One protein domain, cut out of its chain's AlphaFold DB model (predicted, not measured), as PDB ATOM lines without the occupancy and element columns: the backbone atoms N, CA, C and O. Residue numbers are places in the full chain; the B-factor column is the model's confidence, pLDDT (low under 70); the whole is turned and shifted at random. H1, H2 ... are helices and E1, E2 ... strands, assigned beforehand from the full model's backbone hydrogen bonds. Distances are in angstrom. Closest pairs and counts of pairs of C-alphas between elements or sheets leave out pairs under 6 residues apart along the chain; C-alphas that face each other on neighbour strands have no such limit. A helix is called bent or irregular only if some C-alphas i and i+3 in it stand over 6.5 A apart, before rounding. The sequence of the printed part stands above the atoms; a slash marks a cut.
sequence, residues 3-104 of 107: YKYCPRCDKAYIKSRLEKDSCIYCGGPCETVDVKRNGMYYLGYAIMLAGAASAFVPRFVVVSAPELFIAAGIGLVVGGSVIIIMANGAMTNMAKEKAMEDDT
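What this domain is: This is residues 3 to 104 of the 107 residues of an uncharacterized protein of Euryarchaeota archaeon (UniProt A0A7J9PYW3). The model is a long helical hairpin with a small head at one end: H1 and H2 run side by side in opposite ways, and the head is a small sheet of three short strands with a long loop, residues 15 to 30. H2 makes the long axis; it runs on past the beginning of H1, and its residues 88 to 102 cover one face of the sheet, while residues 59 to 65 stand free at the other end of the hairpin. The printed part has 102 residues, with three named strands and then two named helices in the order E1, E2, E3, H1, H2; the sheet has the order E2, E1, E3, antiparallel throughout, and the class is mostly helix. The whole is only just extended, close to loose, with a radius of gyration of the C-alphas of 19.2 A, and its outline is a rod of 61 by 25 by 17 A.

How they stand to each other: The printed part begins with E1, residues 3 to 6, the inner strand of the sheet. A tight link joins it to E2, residues 11 to 14, an edge strand. E1 and E2 form a hairpin, antiparallel at 156 degrees between their directions, with N 4 and O 13 at 2.8 A and N 13 and O 4 at 2.9 A, within hydrogen-bond range. After a long link comes the other edge strand, E3, residues 31 to 34, antiparallel to E1 at 151 degrees. Here N 3 and O 33 are 2.8 A apart, and so are N 5 and O 31. E2 and E3 are apart. H1, residues 39 to 60, is not on the sheet and is apart from E1 and E2. H1 touches H2, residues 66 to 104, at a shallow tilt of 16 degrees, opposite ways, and the two form a helical hairpin. Their closest C-alphas are those of Gly 51 and Gly 73, 3.9 A apart. H2 is on the sheet at a height over the sheet of 7.1 A, over E2, E1 and E3. It runs slantwise to the strands, at 52 degrees to E1 on the local plane. This gives two layers, a helix on one face of a sheet. The closest C-alphas of E2 and H2 are those of Ala 12 and Thr 92, 5.5 A apart; for E3 and H2 they are those of Val 33 and Ala 95, 6.3 A apart. In H2 every O i to N i+4 pair is within hydrogen-bond range; in H1 13 of 18 are.

Where its parts are: E1 begins at C-alpha 3, at (321.368, 224.292, 90.534), and is 9.9 A long from first to last C-alpha. E2 measures 10.5 A and E3 9.9 A. H1 begins at C-alpha 39, at (322.695, 210.817, 79.800), and measures 31.2 A. It has a kink of 28 degrees near residue 54, and it is irregular, but only just: C-alphas 55 and 58 are 6.9 A apart. H2, the longest helix with 39 residues, measures 57.6 A and ends at C-alpha 104, at (303.982, 222.429, 97.043).

The domain as a whole: The two C-alphas farthest apart are those of Ser 64 and Thr 104, 62.3 A. The printed part has no cut. The link from E2 to E3, 16 residues, is long; those from E1 to E2, E3 to H1 and H1 to H2 are tight. The mean pLDDT of the printed part is 80.3, and residues 15 to 21 and 102 to 104 are under 70.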
ATOM      1  N   TYR A   3     322.005 223.167  91.199       76.88
ATOM      2  CA  TYR A   3     321.368 224.292  90.534       76.88
ATOM      3  C   TYR A   3     320.844 225.255  91.597       76.88
ATOM      4  O   TYR A   3     320.490 224.840  92.697       76.88
ATOM      5  N   LYS A   4     320.842 226.545  91.285       77.31
ATOM      6  CA  LYS A   4     320.131 227.577  92.027       77.31
ATOM      7  C   LYS A   4     318.890 227.946  91.240       77.31
ATOM      8  O   LYS A   4     319.017 228.327  90.078       77.31
ATOM      9  N   TYR A   5     317.728 227.828  91.861       78.88
ATOM     10  CA  TYR A   5     316.466 228.317  91.329       78.88
ATOM     11  C   TYR A   5     316.079 229.609  92.050       78.88
ATOM     12  O   TYR A   5     316.230 229.725  93.265       78.88
ATOM     13  N   CYS A   6     315.627 230.604  91.289       80.94
ATOM     14  CA  CYS A   6     315.095 231.842  91.838       80.94
ATOM     15  C   CYS A   6     313.594 231.939  91.540       80.94
ATOM     16  O   CYS A   6     313.253 232.182  90.377       80.94
ATOM     17  N   PRO A   7     312.711 231.865  92.551       77.12
ATOM     18  CA  PRO A   7     311.262 231.922  92.341       77.12
ATOM     19  C   PRO A   7     310.792 233.286  91.815       77.12
ATOM     20  O   PRO A   7     309.835 233.372  91.058       77.12
ATOM     21  N   ARG A   8     311.508 234.374  92.139       78.94
ATOM     22  CA  ARG A   8     311.182 235.726  91.644       78.94
ATOM     23  C   ARG A   8     311.477 235.938  90.163       78.94
ATOM     24  O   ARG A   8     310.778 236.699  89.507       78.94
ATOM     25  N   CYS A   9     312.558 235.343  89.668       78.44
ATOM     26  CA  CYS A   9     312.972 235.483  88.271       78.44
ATOM     27  C   CYS A   9     312.498 234.320  87.404       78.44
ATOM     28  O   CYS A   9     312.697 234.380  86.193       78.44
ATOM     29  N   ASP A  10     311.957 233.271  88.029       76.12
ATOM     30  CA  ASP A  10     311.557 232.019  87.396       76.12
ATOM     31  C   ASP A  10     312.682 231.403  86.537       76.12
ATOM     32  O   ASP A  10     312.505 230.963  85.399       76.12
ATOM     33  N   LYS A  11     313.909 231.451  87.074       75.19
ATOM     34  CA  LYS A  11     315.136 231.026  86.383       75.19
ATOM     35  C   LYS A  11     315.959 230.101  87.262       75.19
ATOM     36  O   LYS A  11     316.231 230.424  88.418       75.19
ATOM     37  N   ALA A  12     316.426 229.004  86.670       76.62
ATOM     38  CA  ALA A  12     317.428 228.121  87.252       76.62
ATOM     39  C   ALA A  12     318.793 228.301  86.565       76.62
ATOM     40  O   ALA A  12     318.873 228.602  85.374       76.62
ATOM     41  N   TYR A  13     319.880 228.142  87.316       74.88
ATOM     42  CA  TYR A  13     321.252 228.228  86.810       74.88
ATOM     43  C   TYR A  13     322.193 227.353  87.643       74.88
ATOM     44  O   TYR A  13     321.905 227.015  88.787       74.88
ATOM     45  N   ILE A  14     323.317 226.927  87.069       73.00
ATOM     46  CA  ILE A  14     324.279 226.051  87.757       73.00
ATOM     47  C   ILE A  14     325.025 226.871  88.815       73.00
ATOM     48  O   ILE A  14     325.613 227.894  88.477       73.00
ATOM     49  N   LYS A  15     325.066 226.406  90.071       68.50
ATOM     50  CA  LYS A  15     325.830 227.065  91.140       68.50
ATOM     51  C   LYS A  15     327.328 226.951  90.844       68.50
ATOM     52  O   LYS A  15     327.917 225.877  91.016       68.50
ATOM     53  N   SER A  16     327.963 228.053  90.455       62.12
ATOM     54  CA  SER A  16     329.421 228.168  90.508       62.12
ATOM     55  C   SER A  16     329.880 228.122  91.971       62.12
ATOM     56  O   SER A  16     329.221 228.677  92.852       62.12
ATOM     57  N   ARG A  17     331.029 227.489  92.263       56.81
ATOM     58  CA  ARG A  17     331.595 227.447  93.632       56.81
ATOM     59  C   ARG A  17     331.832 228.843  94.233       56.81
ATOM     60  O   ARG A  17     331.966 228.944  95.445       56.81
ATOM     61  N   LEU A  18     331.888 229.884  93.400       59.62
ATOM     62  CA  LEU A  18     332.157 231.274  93.783       59.62
ATOM     63  C   LEU A  18     330.890 232.142  93.921       59.62
ATOM     64  O   LEU A  18     330.998 233.304  94.306       59.62
ATOM     65  N   GLU A  19     329.692 231.630  93.614       60.50
ATOM     66  CA  GLU A  19     328.465 232.438  93.667       60.50
ATOM     67  C   GLU A  19     327.837 232.491  95.067       60.50
ATOM     68  O   GLU A  19     327.465 231.457  95.637       60.50
ATOM     69  N   LYS A  20     327.618 233.724  95.556       61.16
ATOM     70  CA  LYS A  20     326.779 234.042  96.728       61.16
ATOM     71  C   LYS A  20     325.397 233.393  96.603       61.16
ATOM     72  O   LYS A  20     324.901 233.187  95.498       61.16
ATOM     73  N   ASP A  21     324.756 233.065  97.723       66.19
ATOM     74  CA  ASP A  21     323.436 232.401  97.777       66.19
ATOM     75  C   ASP A  21     322.238 233.256  97.326       66.19
ATOM     76  O   ASP A  21     321.093 232.834  97.432       66.19
ATOM     77  N   SER A  22     322.509 234.408  96.714       70.50
ATOM     78  CA  SER A  22     321.531 235.314  96.119       70.50
ATOM     79  C   SER A  22     321.409 235.147  94.599       70.50
ATOM     80  O   SER A  22     322.360 234.752  93.917       70.50
ATOM     81  N   CYS A  23     320.258 235.532  94.048       72.19
ATOM     82  CA  CYS A  23     320.021 235.587  92.609       72.19
ATOM     83  C   CYS A  23     320.938 236.597  91.914       72.19
ATOM     84  O   CYS A  23     320.985 237.754  92.321       72.19
ATOM     85  N   ILE A  24     321.596 236.206  90.817       75.06
ATOM     86  CA  ILE A  24     322.428 237.129  90.020       75.06
ATOM     87  C   ILE A  24     321.618 238.232  89.325       75.06
ATOM     88  O   ILE A  24     322.166 239.282  89.012       75.06
ATOM     89  N   TYR A  25     320.321 238.003  89.084       76.69
ATOM     90  CA  TYR A  25     319.458 238.947  88.370       76.69
ATOM     91  C   TYR A  25     318.725 239.901  89.316       76.69
ATOM     92  O   TYR A  25     318.707 241.101  89.075       76.69
ATOM     93  N   CYS A  26     318.114 239.379  90.385       80.00
ATOM     94  CA  CYS A  26     317.276 240.179  91.287       80.00
ATOM     95  C   CYS A  26     317.840 240.338  92.704       80.00
ATOM     96  O   CYS A  26     317.203 240.982  93.533       80.00
ATOM     97  N   GLY A  27     318.981 239.717  93.024       77.69
ATOM     98  CA  GLY A  27     319.569 239.736  94.369       77.69
ATOM     99  C   GLY A  27     318.758 239.008  95.450       77.69
ATOM    100  O   GLY A  27     319.191 238.968  96.597       77.69
ATOM    101  N   GLY A  28     317.598 238.438  95.110       77.56
ATOM    102  CA  GLY A  28     316.711 237.746  96.046       77.56
ATOM    103  C   GLY A  28     317.232 236.377  96.505       77.56
ATOM    104  O   GLY A  28     318.239 235.899  95.974       77.56
ATOM    105  N   PRO A  29     316.554 235.738  97.474       76.25
ATOM    106  CA  PRO A  29     316.888 234.386  97.916       76.25
ATOM    107  C   PRO A  29     316.717 233.374  96.772       76.25
ATOM    108  O   PRO A  29     315.818 233.514  95.937       76.25
ATOM    109  N   CYS A  30     317.606 232.379  96.728       77.25
ATOM    110  CA  CYS A  30     317.559 231.267  95.782       77.25
ATOM    111  C   CYS A  30     317.587 229.934  96.520       77.25
ATOM    112  O   CYS A  30     318.368 229.754  97.455       77.25
ATOM    113  N   GLU A  31     316.828 228.973  96.015       77.56
ATOM    114  CA  GLU A  31     316.860 227.592  96.481       77.56
ATOM    115  C   GLU A  31     317.920 226.801  95.737       77.56
ATOM    116  O   GLU A  31     318.118 226.955  94.528       77.56
ATOM    117  N   THR A  32     318.628 225.942  96.462       77.69
ATOM    118  CA  THR A  32     319.589 225.024  95.854       77.69
ATOM    119  C   THR A  32     318.954 223.668  95.625       77.69
ATOM    120  O   THR A  32     318.721 222.939  96.584       77.69
ATOM    121  N   VAL A  33     318.776 223.300  94.360       78.12
ATOM    122  CA  VAL A  33     318.216 222.011  93.945       78.12
ATOM    123  C   VAL A  33     319.317 221.147  93.342       78.12
ATOM    124  O   VAL A  33     320.083 221.589  92.481       78.12
ATOM    125  N   ASP A  34     319.420 219.891  93.773       77.12
ATOM    126  CA  ASP A  34     320.373 218.947  93.192       77.12
ATOM    127  C   ASP A  34     319.736 218.168  92.030       77.12
ATOM    128  O   ASP A  34     318.858 217.320  92.200       77.12
ATOM    129  N   VAL A  35     320.226 218.427  90.814       76.06
ATOM    130  CA  VAL A  35     319.788 217.722  89.600       76.06
ATOM    131  C   VAL A  35     320.874 216.755  89.137       76.06
ATOM    132  O   VAL A  35     322.070 217.083  89.090       76.06
ATOM    133  N   LYS A  36     320.472 215.525  88.808       77.19
ATOM    134  CA  LYS A  36     321.365 214.505  88.248       77.19
ATOM    135  C   LYS A  36     321.642 214.836  86.781       77.19
ATOM    136  O   LYS A  36     320.731 215.206  86.048       77.19
ATOM    137  N   ARG A  37     322.899 214.700  86.342       74.19
ATOM    138  CA  ARG A  37     323.247 214.917  84.930       74.19
ATOM    139  C   ARG A  37     322.494 213.927  84.046       74.19
ATOM    140  O   ARG A  37     322.524 212.727  84.314       74.19
ATOM    141  N   ASN A  38     321.869 214.442  82.992       78.50
ATOM    142  CA  ASN A  38     321.189 213.626  81.993       78.50
ATOM    143  C   ASN A  38     322.221 212.842  81.152       78.50
ATOM    144  O   ASN A  38     323.314 213.344  80.884       78.50
ATOM    145  N   GLY A  39     321.874 211.631  80.704       78.81
ATOM    146  CA  GLY A  39     322.695 210.817  79.800       78.81
ATOM    147  C   GLY A  39     323.092 211.558  78.518       78.81
ATOM    148  O   GLY A  39     324.212 211.393  78.040       78.81
ATOM    149  N   MET A  40     322.240 212.470  78.032       77.81
ATOM    150  CA  MET A  40     322.547 213.326  76.876       77.81
ATOM    151  C   MET A  40     323.782 214.215  77.081       77.81
ATOM    152  O   MET A  40     324.519 214.462  76.131       77.81
ATOM    153  N   TYR A  41     324.055 214.649  78.315       79.56
ATOM    154  CA  TYR A  41     325.256 215.430  78.620       79.56
ATOM    155  C   TYR A  41     326.529 214.611  78.361       79.56
ATOM    156  O   TYR A  41     327.486 215.105  77.770       79.56
ATOM    157  N   TYR A  42     326.534 213.340  78.776       84.69
ATOM    158  CA  TYR A  42     327.666 212.437  78.558       84.69
ATOM    159  C   TYR A  42     327.802 212.034  77.093       84.69
ATOM    160  O   TYR A  42     328.920 211.970  76.588       84.69
ATOM    161  N   LEU A  43     326.678 211.826  76.403       85.62
ATOM    162  CA  LEU A  43     326.663 211.544  74.970       85.62
ATOM    163  C   LEU A  43     327.290 212.693  74.170       85.62
ATOM    164  O   LEU A  43     328.180 212.454  73.356       85.62
ATOM    165  N   GLY A  44     326.887 213.937  74.443       82.31
ATOM    166  CA  GLY A  44     327.465 215.112  73.788       82.31
ATOM    167  C   GLY A  44     328.975 215.226  74.023       82.31
ATOM    168  O   GLY A  44     329.732 215.439  73.079       82.31
ATOM    169  N   TYR A  45     329.433 214.977  75.254       86.62
ATOM    170  CA  TYR A  45     330.864 214.966  75.583       86.62
ATOM    171  C   TYR A  45     331.639 213.859  74.861       86.62
ATOM    172  O   TYR A  45     332.740 214.100  74.368       86.62
ATOM    173  N   ALA A  46     331.072 212.653  74.776       89.00
ATOM    174  CA  ALA A  46     331.685 211.536  74.064       89.00
ATOM    175  C   ALA A  46     331.845 211.848  72.569       89.00
ATOM    176  O   ALA A  46     332.906 211.598  72.000       89.00
ATOM    177  N   ILE A  47     330.830 212.464  71.957       90.25
ATOM    178  CA  ILE A  47     330.869 212.896  70.555       90.25
ATOM    179  C   ILE A  47     331.941 213.974  70.346       90.25
ATOM    180  O   ILE A  47     332.718 213.879  69.398       90.25
ATOM    181  N   MET A  48     332.044 214.962  71.244       89.25
ATOM    182  CA  MET A  48     333.096 215.984  71.155       89.25
ATOM    183  C   MET A  48     334.498 215.383  71.278       89.25
ATOM    184  O   MET A  48     335.387 215.751  70.512       89.25
ATOM    185  N   LEU A  49     334.702 214.451  72.212       90.62
ATOM    186  CA  LEU A  49     335.984 213.763  72.379       90.62
ATOM    187  C   LEU A  49     336.329 212.908  71.158       90.62
ATOM    188  O   LEU A  49     337.473 212.937  70.712       90.62
ATOM    189  N   ALA A  50     335.353 212.201  70.586       89.00
ATOM    190  CA  ALA A  50     335.538 211.449  69.348       89.00
ATOM    191  C   ALA A  50     335.891 212.376  68.173       89.00
ATOM    192  O   ALA A  50     336.811 212.084  67.410       89.00
ATOM    193  N   GLY A  51     335.220 213.527  68.071       88.06
ATOM    194  CA  GLY A  51     335.535 214.561  67.089       88.06
ATOM    195  C   GLY A  51     336.958 215.093  67.239       88.06
ATOM    196  O   GLY A  51     337.721 215.088  66.275       88.06
ATOM    197  N   ALA A  52     337.363 215.454  68.457       87.12
ATOM    198  CA  ALA A  52     338.726 215.896  68.734       87.12
ATOM    199  C   ALA A  52     339.756 214.802  68.407       87.12
ATOM    200  O   ALA A  52     340.743 215.078  67.731       87.12
ATOM    201  N   ALA A  53     339.506 213.555  68.817       87.25
ATOM    202  CA  ALA A  53     340.387 212.422  68.536       87.25
ATOM    203  C   ALA A  53     340.538 212.160  67.030       87.25
ATOM    204  O   ALA A  53     341.640 211.856  66.572       87.25
ATOM    205  N   SER A  54     339.470 212.336  66.247       86.88
ATOM    206  CA  SER A  54     339.509 212.131  64.794       86.88
ATOM    207  C   SER A  54     340.486 213.073  64.076       86.88
ATOM    208  O   SER A  54     341.145 212.653  63.129       86.88
ATOM    209  N   ALA A  55     340.688 214.294  64.586       81.75
ATOM    210  CA  ALA A  55     341.665 215.235  64.037       81.75
ATOM    211  C   ALA A  55     343.124 214.790  64.262       81.75
ATOM    212  O   ALA A  55     344.018 215.194  63.519       81.75
ATOM    213  N   PHE A  56     343.378 213.938  65.262       84.06
ATOM    214  CA  PHE A  56     344.709 213.397  65.542       84.06
ATOM    215  C   PHE A  56     345.034 212.129  64.743       84.06
ATOM    216  O   PHE A  56     346.211 211.818  64.570       84.06
ATOM    217  N   VAL A  57     344.031 211.420  64.215       84.44
ATOM    218  CA  VAL A  57     344.207 210.197  63.406       84.44
ATOM    219  C   VAL A  57     345.231 210.357  62.271       84.44
ATOM    220  O   VAL A  57     346.157 209.544  62.221       84.44
ATOM    221  N   PRO A  58     345.170 211.399  61.413       82.25
ATOM    222  CA  PRO A  58     346.145 211.576  60.332       82.25
ATOM    223  C   PRO A  58     347.592 211.790  60.799       82.25
ATOM    224  O   PRO A  58     348.516 211.691  59.996       82.25
ATOM    225  N   ARG A  59     347.818 212.076  62.088       81.75
ATOM    226  CA  ARG A  59     349.164 212.205  62.665       81.75
ATOM    227  C   ARG A  59     349.770 210.857  63.060       81.75
ATOM    228  O   ARG A  59     350.989 210.754  63.160       81.75
ATOM    229  N   PHE A  60     348.936 209.847  63.295       84.44
ATOM    230  CA  PHE A  60     349.362 208.514  63.733       84.44
ATOM    231  C   PHE A  60     349.239 207.455  62.635       84.44
ATOM    232  O   PHE A  60     349.880 206.411  62.727       84.44
ATOM    233  N   VAL A  61     348.437 207.712  61.598       84.81
ATOM    234  CA  VAL A  61     348.166 206.769  60.509       84.81
ATOM    235  C   VAL A  61     348.251 207.499  59.171       84.81
ATOM    236  O   VAL A  61     347.682 208.578  59.013       84.81
ATOM    237  N   VAL A  62     348.934 206.899  58.194       82.75
ATOM    238  CA  VAL A  62     348.965 207.420  56.821       82.75
ATOM    239  C   VAL A  62     347.574 207.254  56.213       82.75
ATOM    240  O   VAL A  62     347.112 206.137  55.990       82.75
ATOM    241  N   VAL A  63     346.904 208.374  55.957       82.94
ATOM    242  CA  VAL A  63     345.570 208.429  55.351       82.94
ATOM    243  C   VAL A  63     345.617 209.235  54.062       82.94
ATOM    244  O   VAL A  63     346.320 210.237  53.964       82.94
ATOM    245  N   SER A  64     344.841 208.807  53.072       83.31
ATOM    246  CA  SER A  64     344.790 209.410  51.737       83.31
ATOM    247  C   SER A  64     344.093 210.777  51.690       83.31
ATOM    248  O   SER A  64     344.263 211.500  50.716       83.31
ATOM    249  N   ALA A  65     343.332 211.148  52.725       85.12
ATOM    250  CA  ALA A  65     342.587 212.407  52.784       85.12
ATOM    251  C   ALA A  65     342.507 212.954  54.227       85.12
ATOM    252  O   ALA A  65     341.452 212.877  54.861       85.12
ATOM    253  N   PRO A  66     343.607 213.496  54.781       82.44
ATOM    254  CA  PRO A  66     343.647 213.996  56.162       82.44
ATOM    255  C   PRO A  66     342.652 215.142  56.417       82.44
ATOM    256  O   PRO A  66     342.120 215.274  57.517       82.44
ATOM    257  N   GLU A  67     342.344 215.927  55.387       86.75
ATOM    258  CA  GLU A  67     341.387 217.039  55.422       86.75
ATOM    259  C   GLU A  67     339.964 216.580  55.768       86.75
ATOM    260  O   GLU A  67     339.267 217.254  56.527       86.75
ATOM    261  N   LEU A  68     339.544 215.403  55.282       87.12
ATOM    262  CA  LEU A  68     338.225 214.840  55.590       87.12
ATOM    263  C   LEU A  68     338.103 214.459  57.068       87.12
ATOM    264  O   LEU A  68     337.048 214.667  57.661       87.12
ATOM    265  N   PHE A  69     339.177 213.954  57.682       85.50
ATOM    266  CA  PHE A  69     339.194 213.641  59.115       85.50
ATOM    267  C   PHE A  69     339.124 214.907  59.969       85.50
ATOM    268  O   PHE A  69     338.416 214.930  60.974       85.50
ATOM    269  N   ILE A  70     339.795 215.980  59.546       85.06
ATOM    270  CA  ILE A  70     339.712 217.283  60.214       85.06
ATOM    271  C   ILE A  70     338.293 217.856  60.086       85.06
ATOM    272  O   ILE A  70     337.708 218.262  61.091       85.06
ATOM    273  N   ALA A  71     337.703 217.839  58.887       88.62
ATOM    274  CA  ALA A  71     336.343 218.331  58.651       88.62
ATOM    275  C   ALA A  71     335.286 217.522  59.426       88.62
ATOM    276  O   ALA A  71     334.411 218.103  60.071       88.62
ATOM    277  N   ALA A  72     335.399 216.190  59.427       87.88
ATOM    278  CA  ALA A  72     334.546 215.311  60.221       87.88
ATOM    279  C   ALA A  72     334.710 215.578  61.727       87.88
ATOM    280  O   ALA A  72     333.714 215.659  62.448       87.88
ATOM    281  N   GLY A  73     335.943 215.788  62.194       88.12
ATOM    282  CA  GLY A  73     336.228 216.132  63.583       88.12
ATOM    283  C   GLY A  73     335.586 217.443  64.018       88.12
ATOM    284  O   GLY A  73     334.927 217.483  65.058       88.12
ATOM    285  N   ILE A  74     335.691 218.490  63.194       90.56
ATOM    286  CA  ILE A  74     335.004 219.768  63.423       90.56
ATOM    287  C   ILE A  74     333.487 219.550  63.485       90.56
ATOM    288  O   ILE A  74     332.842 220.013  64.426       90.56
ATOM    289  N   GLY A  75     332.921 218.802  62.532       91.12
ATOM    290  CA  GLY A  75     331.488 218.501  62.500       91.12
ATOM    291  C   GLY A  75     331.000 217.796  63.769       91.12
ATOM    292  O   GLY A  75     329.990 218.193  64.352       91.12
ATOM    293  N   LEU A  76     331.752 216.804  64.249       90.19
ATOM    294  CA  LEU A  76     331.447 216.087  65.488       90.19
ATOM    295  C   LEU A  76     331.550 216.994  66.719       90.19
ATOM    296  O   LEU A  76     330.674 216.951  67.579       90.19
ATOM    297  N   VAL A  77     332.564 217.858  66.806       89.81
ATOM    298  CA  VAL A  77     332.697 218.811  67.923       89.81
ATOM    299  C   VAL A  77     331.522 219.793  67.954       89.81
ATOM    300  O   VAL A  77     330.943 220.024  69.021       89.81
ATOM    301  N   VAL A  78     331.126 220.333  66.800       92.25
ATOM    302  CA  VAL A  78     329.967 221.233  66.690       92.25
ATOM    303  C   VAL A  78     328.680 220.498  67.071       92.25
ATOM    304  O   VAL A  78     327.936 220.976  67.927       92.25
ATOM    305  N   GLY A  79     328.444 219.308  66.514       89.88
ATOM    306  CA  GLY A  79     327.264 218.498  66.831       89.88
ATOM    307  C   GLY A  79     327.185 218.115  68.312       89.88
ATOM    308  O   GLY A  79     326.143 218.281  68.947       89.88
ATOM    309  N   GLY A  80     328.302 217.685  68.901       86.56
ATOM    310  CA  GLY A  80     328.392 217.378  70.327       86.56
ATOM    311  C   GLY A  80     328.123 218.599  71.213       86.56
ATOM    312  O   GLY A  80     327.413 218.481  72.212       86.56
ATOM    313  N   SER A  81     328.589 219.786  70.810       87.56
ATOM    314  CA  SER A  81     328.322 221.045  71.524       87.56
ATOM    315  C   SER A  81     326.826 221.367  71.572       87.56
ATOM    316  O   SER A  81     326.305 221.712  72.633       87.56
ATOM    317  N   VAL A  82     326.114 221.193  70.453       90.56
ATOM    318  CA  VAL A  82     324.655 221.400  70.388       90.56
ATOM    319  C   VAL A  82     323.927 220.455  71.347       90.56
ATOM    320  O   VAL A  82     323.062 220.897  72.105       90.56
ATOM    321  N   ILE A  83     324.320 219.179  71.382       88.00
ATOM    322  CA  ILE A  83     323.729 218.184  72.292       88.00
ATOM    323  C   ILE A  83     323.957 218.573  73.760       88.00
ATOM    324  O   ILE A  83     323.033 218.475  74.568       88.00
ATOM    325  N   ILE A  84     325.150 219.060  74.119       87.88
ATOM    326  CA  ILE A  84     325.436 219.533  75.485       87.88
ATOM    327  C   ILE A  84     324.572 220.747  75.842       87.88
ATOM    328  O   ILE A  84     324.029 220.799  76.946       87.88
ATOM    329  N   ILE A  85     324.416 221.708  74.927       87.12
ATOM    330  CA  ILE A  85     323.573 222.893  75.148       87.12
ATOM    331  C   ILE A  85     322.119 222.473  75.389       87.12
ATOM    332  O   ILE A  85     321.513 222.905  76.371       87.12
ATOM    333  N   MET A  86     321.580 221.576  74.558       87.06
ATOM    334  CA  MET A  86     320.228 221.038  74.739       87.06
ATOM    335  C   MET A  86     320.086 220.281  76.064       87.06
ATOM    336  O   MET A  86     319.110 220.478  76.789       87.06
ATOM    337  N   ALA A  87     321.077 219.463  76.429       83.94
ATOM    338  CA  ALA A  87     321.082 218.748  77.701       83.94
ATOM    339  C   ALA A  87     321.097 219.712  78.901       83.94
ATOM    340  O   ALA A  87     320.384 219.479  79.876       83.94
ATOM    341  N   ASN A  88     321.864 220.804  78.829       83.00
ATOM    342  CA  ASN A  88     321.889 221.842  79.862       83.00
ATOM    343  C   ASN A  88     320.551 222.581  79.975       83.00
ATOM    344  O   ASN A  88     320.085 222.815  81.091       83.00
ATOM    345  N   GLY A  89     319.909 222.897  78.847       83.38
ATOM    346  CA  GLY A  89     318.564 223.476  78.836       83.38
ATOM    347  C   GLY A  89     317.546 222.558  79.516       83.38
ATOM    348  O   GLY A  89     316.846 222.982  80.434       83.38
ATOM    349  N   ALA A  90     317.543 221.271  79.160       84.25
ATOM    350  CA  ALA A  90     316.672 220.280  79.789       84.25
ATOM    351  C   ALA A  90     316.930 220.148  81.301       84.25
ATOM    352  O   ALA A  90     315.988 220.097  82.086       84.25
ATOM    353  N   MET A  91     318.196 220.145  81.738       81.44
ATOM    354  CA  MET A  91     318.531 220.103  83.169       81.44
ATOM    355  C   MET A  91     318.099 221.357  83.927       81.44
ATOM    356  O   MET A  91     317.726 221.256  85.093       81.44
ATOM    357  N   THR A  92     318.118 222.514  83.272       82.00
ATOM    358  CA  THR A  92     317.646 223.774  83.854       82.00
ATOM    359  C   THR A  92     316.133 223.746  84.065       82.00
ATOM    360  O   THR A  92     315.658 224.141  85.127       82.00
ATOM    361  N   ASN A  93     315.383 223.204  83.101       82.81
ATOM    362  CA  ASN A  93     313.936 223.029  83.233       82.81
ATOM    363  C   ASN A  93     313.586 222.014  84.332       82.81
ATOM    364  O   ASN A  93     312.775 222.327  85.193       82.81
ATOM    365  N   MET A  94     314.281 220.872  84.391       81.56
ATOM    366  CA  MET A  94     314.098 219.896  85.477       81.56
ATOM    367  C   MET A  94     314.433 220.480  86.859       81.56
ATOM    368  O   MET A  94     313.830 220.095  87.855       81.56
ATOM    369  N   ALA A  95     315.413 221.388  86.948       79.25
ATOM    370  CA  ALA A  95     315.739 222.070  88.201       79.25
ATOM    371  C   ALA A  95     314.600 222.982  88.664       79.25
ATOM    372  O   ALA A  95     314.311 223.038  89.855       79.25
ATOM    373  N   LYS A  96     313.969 223.683  87.718       79.31
ATOM    374  CA  LYS A  96     312.804 224.529  87.972       79.31
ATOM    375  C   LYS A  96     311.592 223.700  88.407       79.31
ATOM    376  O   LYS A  96     310.979 224.041  89.407       79.31
ATOM    377  N   GLU A  97     311.283 222.611  87.700       82.44
ATOM    378  CA  GLU A  97     310.161 221.721  88.046       82.44
ATOM    379  C   GLU A  97     310.310 221.153  89.460       82.44
ATOM    380  O   GLU A  97     309.394 221.273  90.266       82.44
ATOM    381  N   LYS A  98     311.500 220.648  89.805       79.75
ATOM    382  CA  LYS A  98     311.769 220.121  91.148       79.75
ATOM    383  C   LYS A  98     311.651 221.159  92.261       79.75
ATOM    384  O   LYS A  98     311.207 220.814  93.345       79.75
ATOM    385  N   ALA A  99     312.073 222.401  92.011       76.88
ATOM    386  CA  ALA A  99     311.920 223.472  92.994       76.88
ATOM    387  C   ALA A  99     310.434 223.759  93.269       76.88
ATOM    388  O   ALA A  99     310.030 223.902  94.413       76.88
ATOM    389  N   MET A 100     309.613 223.779  92.213       72.81
ATOM    390  CA  MET A 100     308.169 223.986  92.336       72.81
ATOM    391  C   MET A 100     307.458 222.815  93.033       72.81
ATOM    392  O   MET A 100     306.496 223.043  93.760       72.81
ATOM    393  N   GLU A 101     307.906 221.573  92.820       73.75
ATOM    394  CA  GLU A 101     307.366 220.403  93.525       73.75
ATOM    395  C   GLU A 101     307.653 220.463  95.036       73.75
ATOM    396  O   GLU A 101     306.722 220.274  95.819       73.75
ATOM    397  N   ASP A 102     308.886 220.787  95.449       66.50
ATOM    398  CA  ASP A 102     309.249 220.913  96.874       66.50
ATOM    399  C   ASP A 102     308.463 222.040  97.579       66.50
ATOM    400  O   ASP A 102     308.023 221.851  98.710       66.50
ATOM    401  N   ASP A 103     308.191 223.164  96.903       59.69
ATOM    402  CA  ASP A 103     307.375 224.274  97.439       59.69
ATOM    403  C   ASP A 103     305.885 223.916  97.637       59.69
ATOM    404  O   ASP A 103     305.159 224.606  98.356       59.69
ATOM    405  N   THR A 104     305.395 222.859  96.978       59.03
ATOM    406  CA  THR A 104     303.982 222.429  97.043       59.03
ATOM    407  C   THR A 104     303.746 221.207  97.925       59.03
ATOM    408  O   THR A 104     302.589 220.831  98.139       59.03
TER     409      THR A 104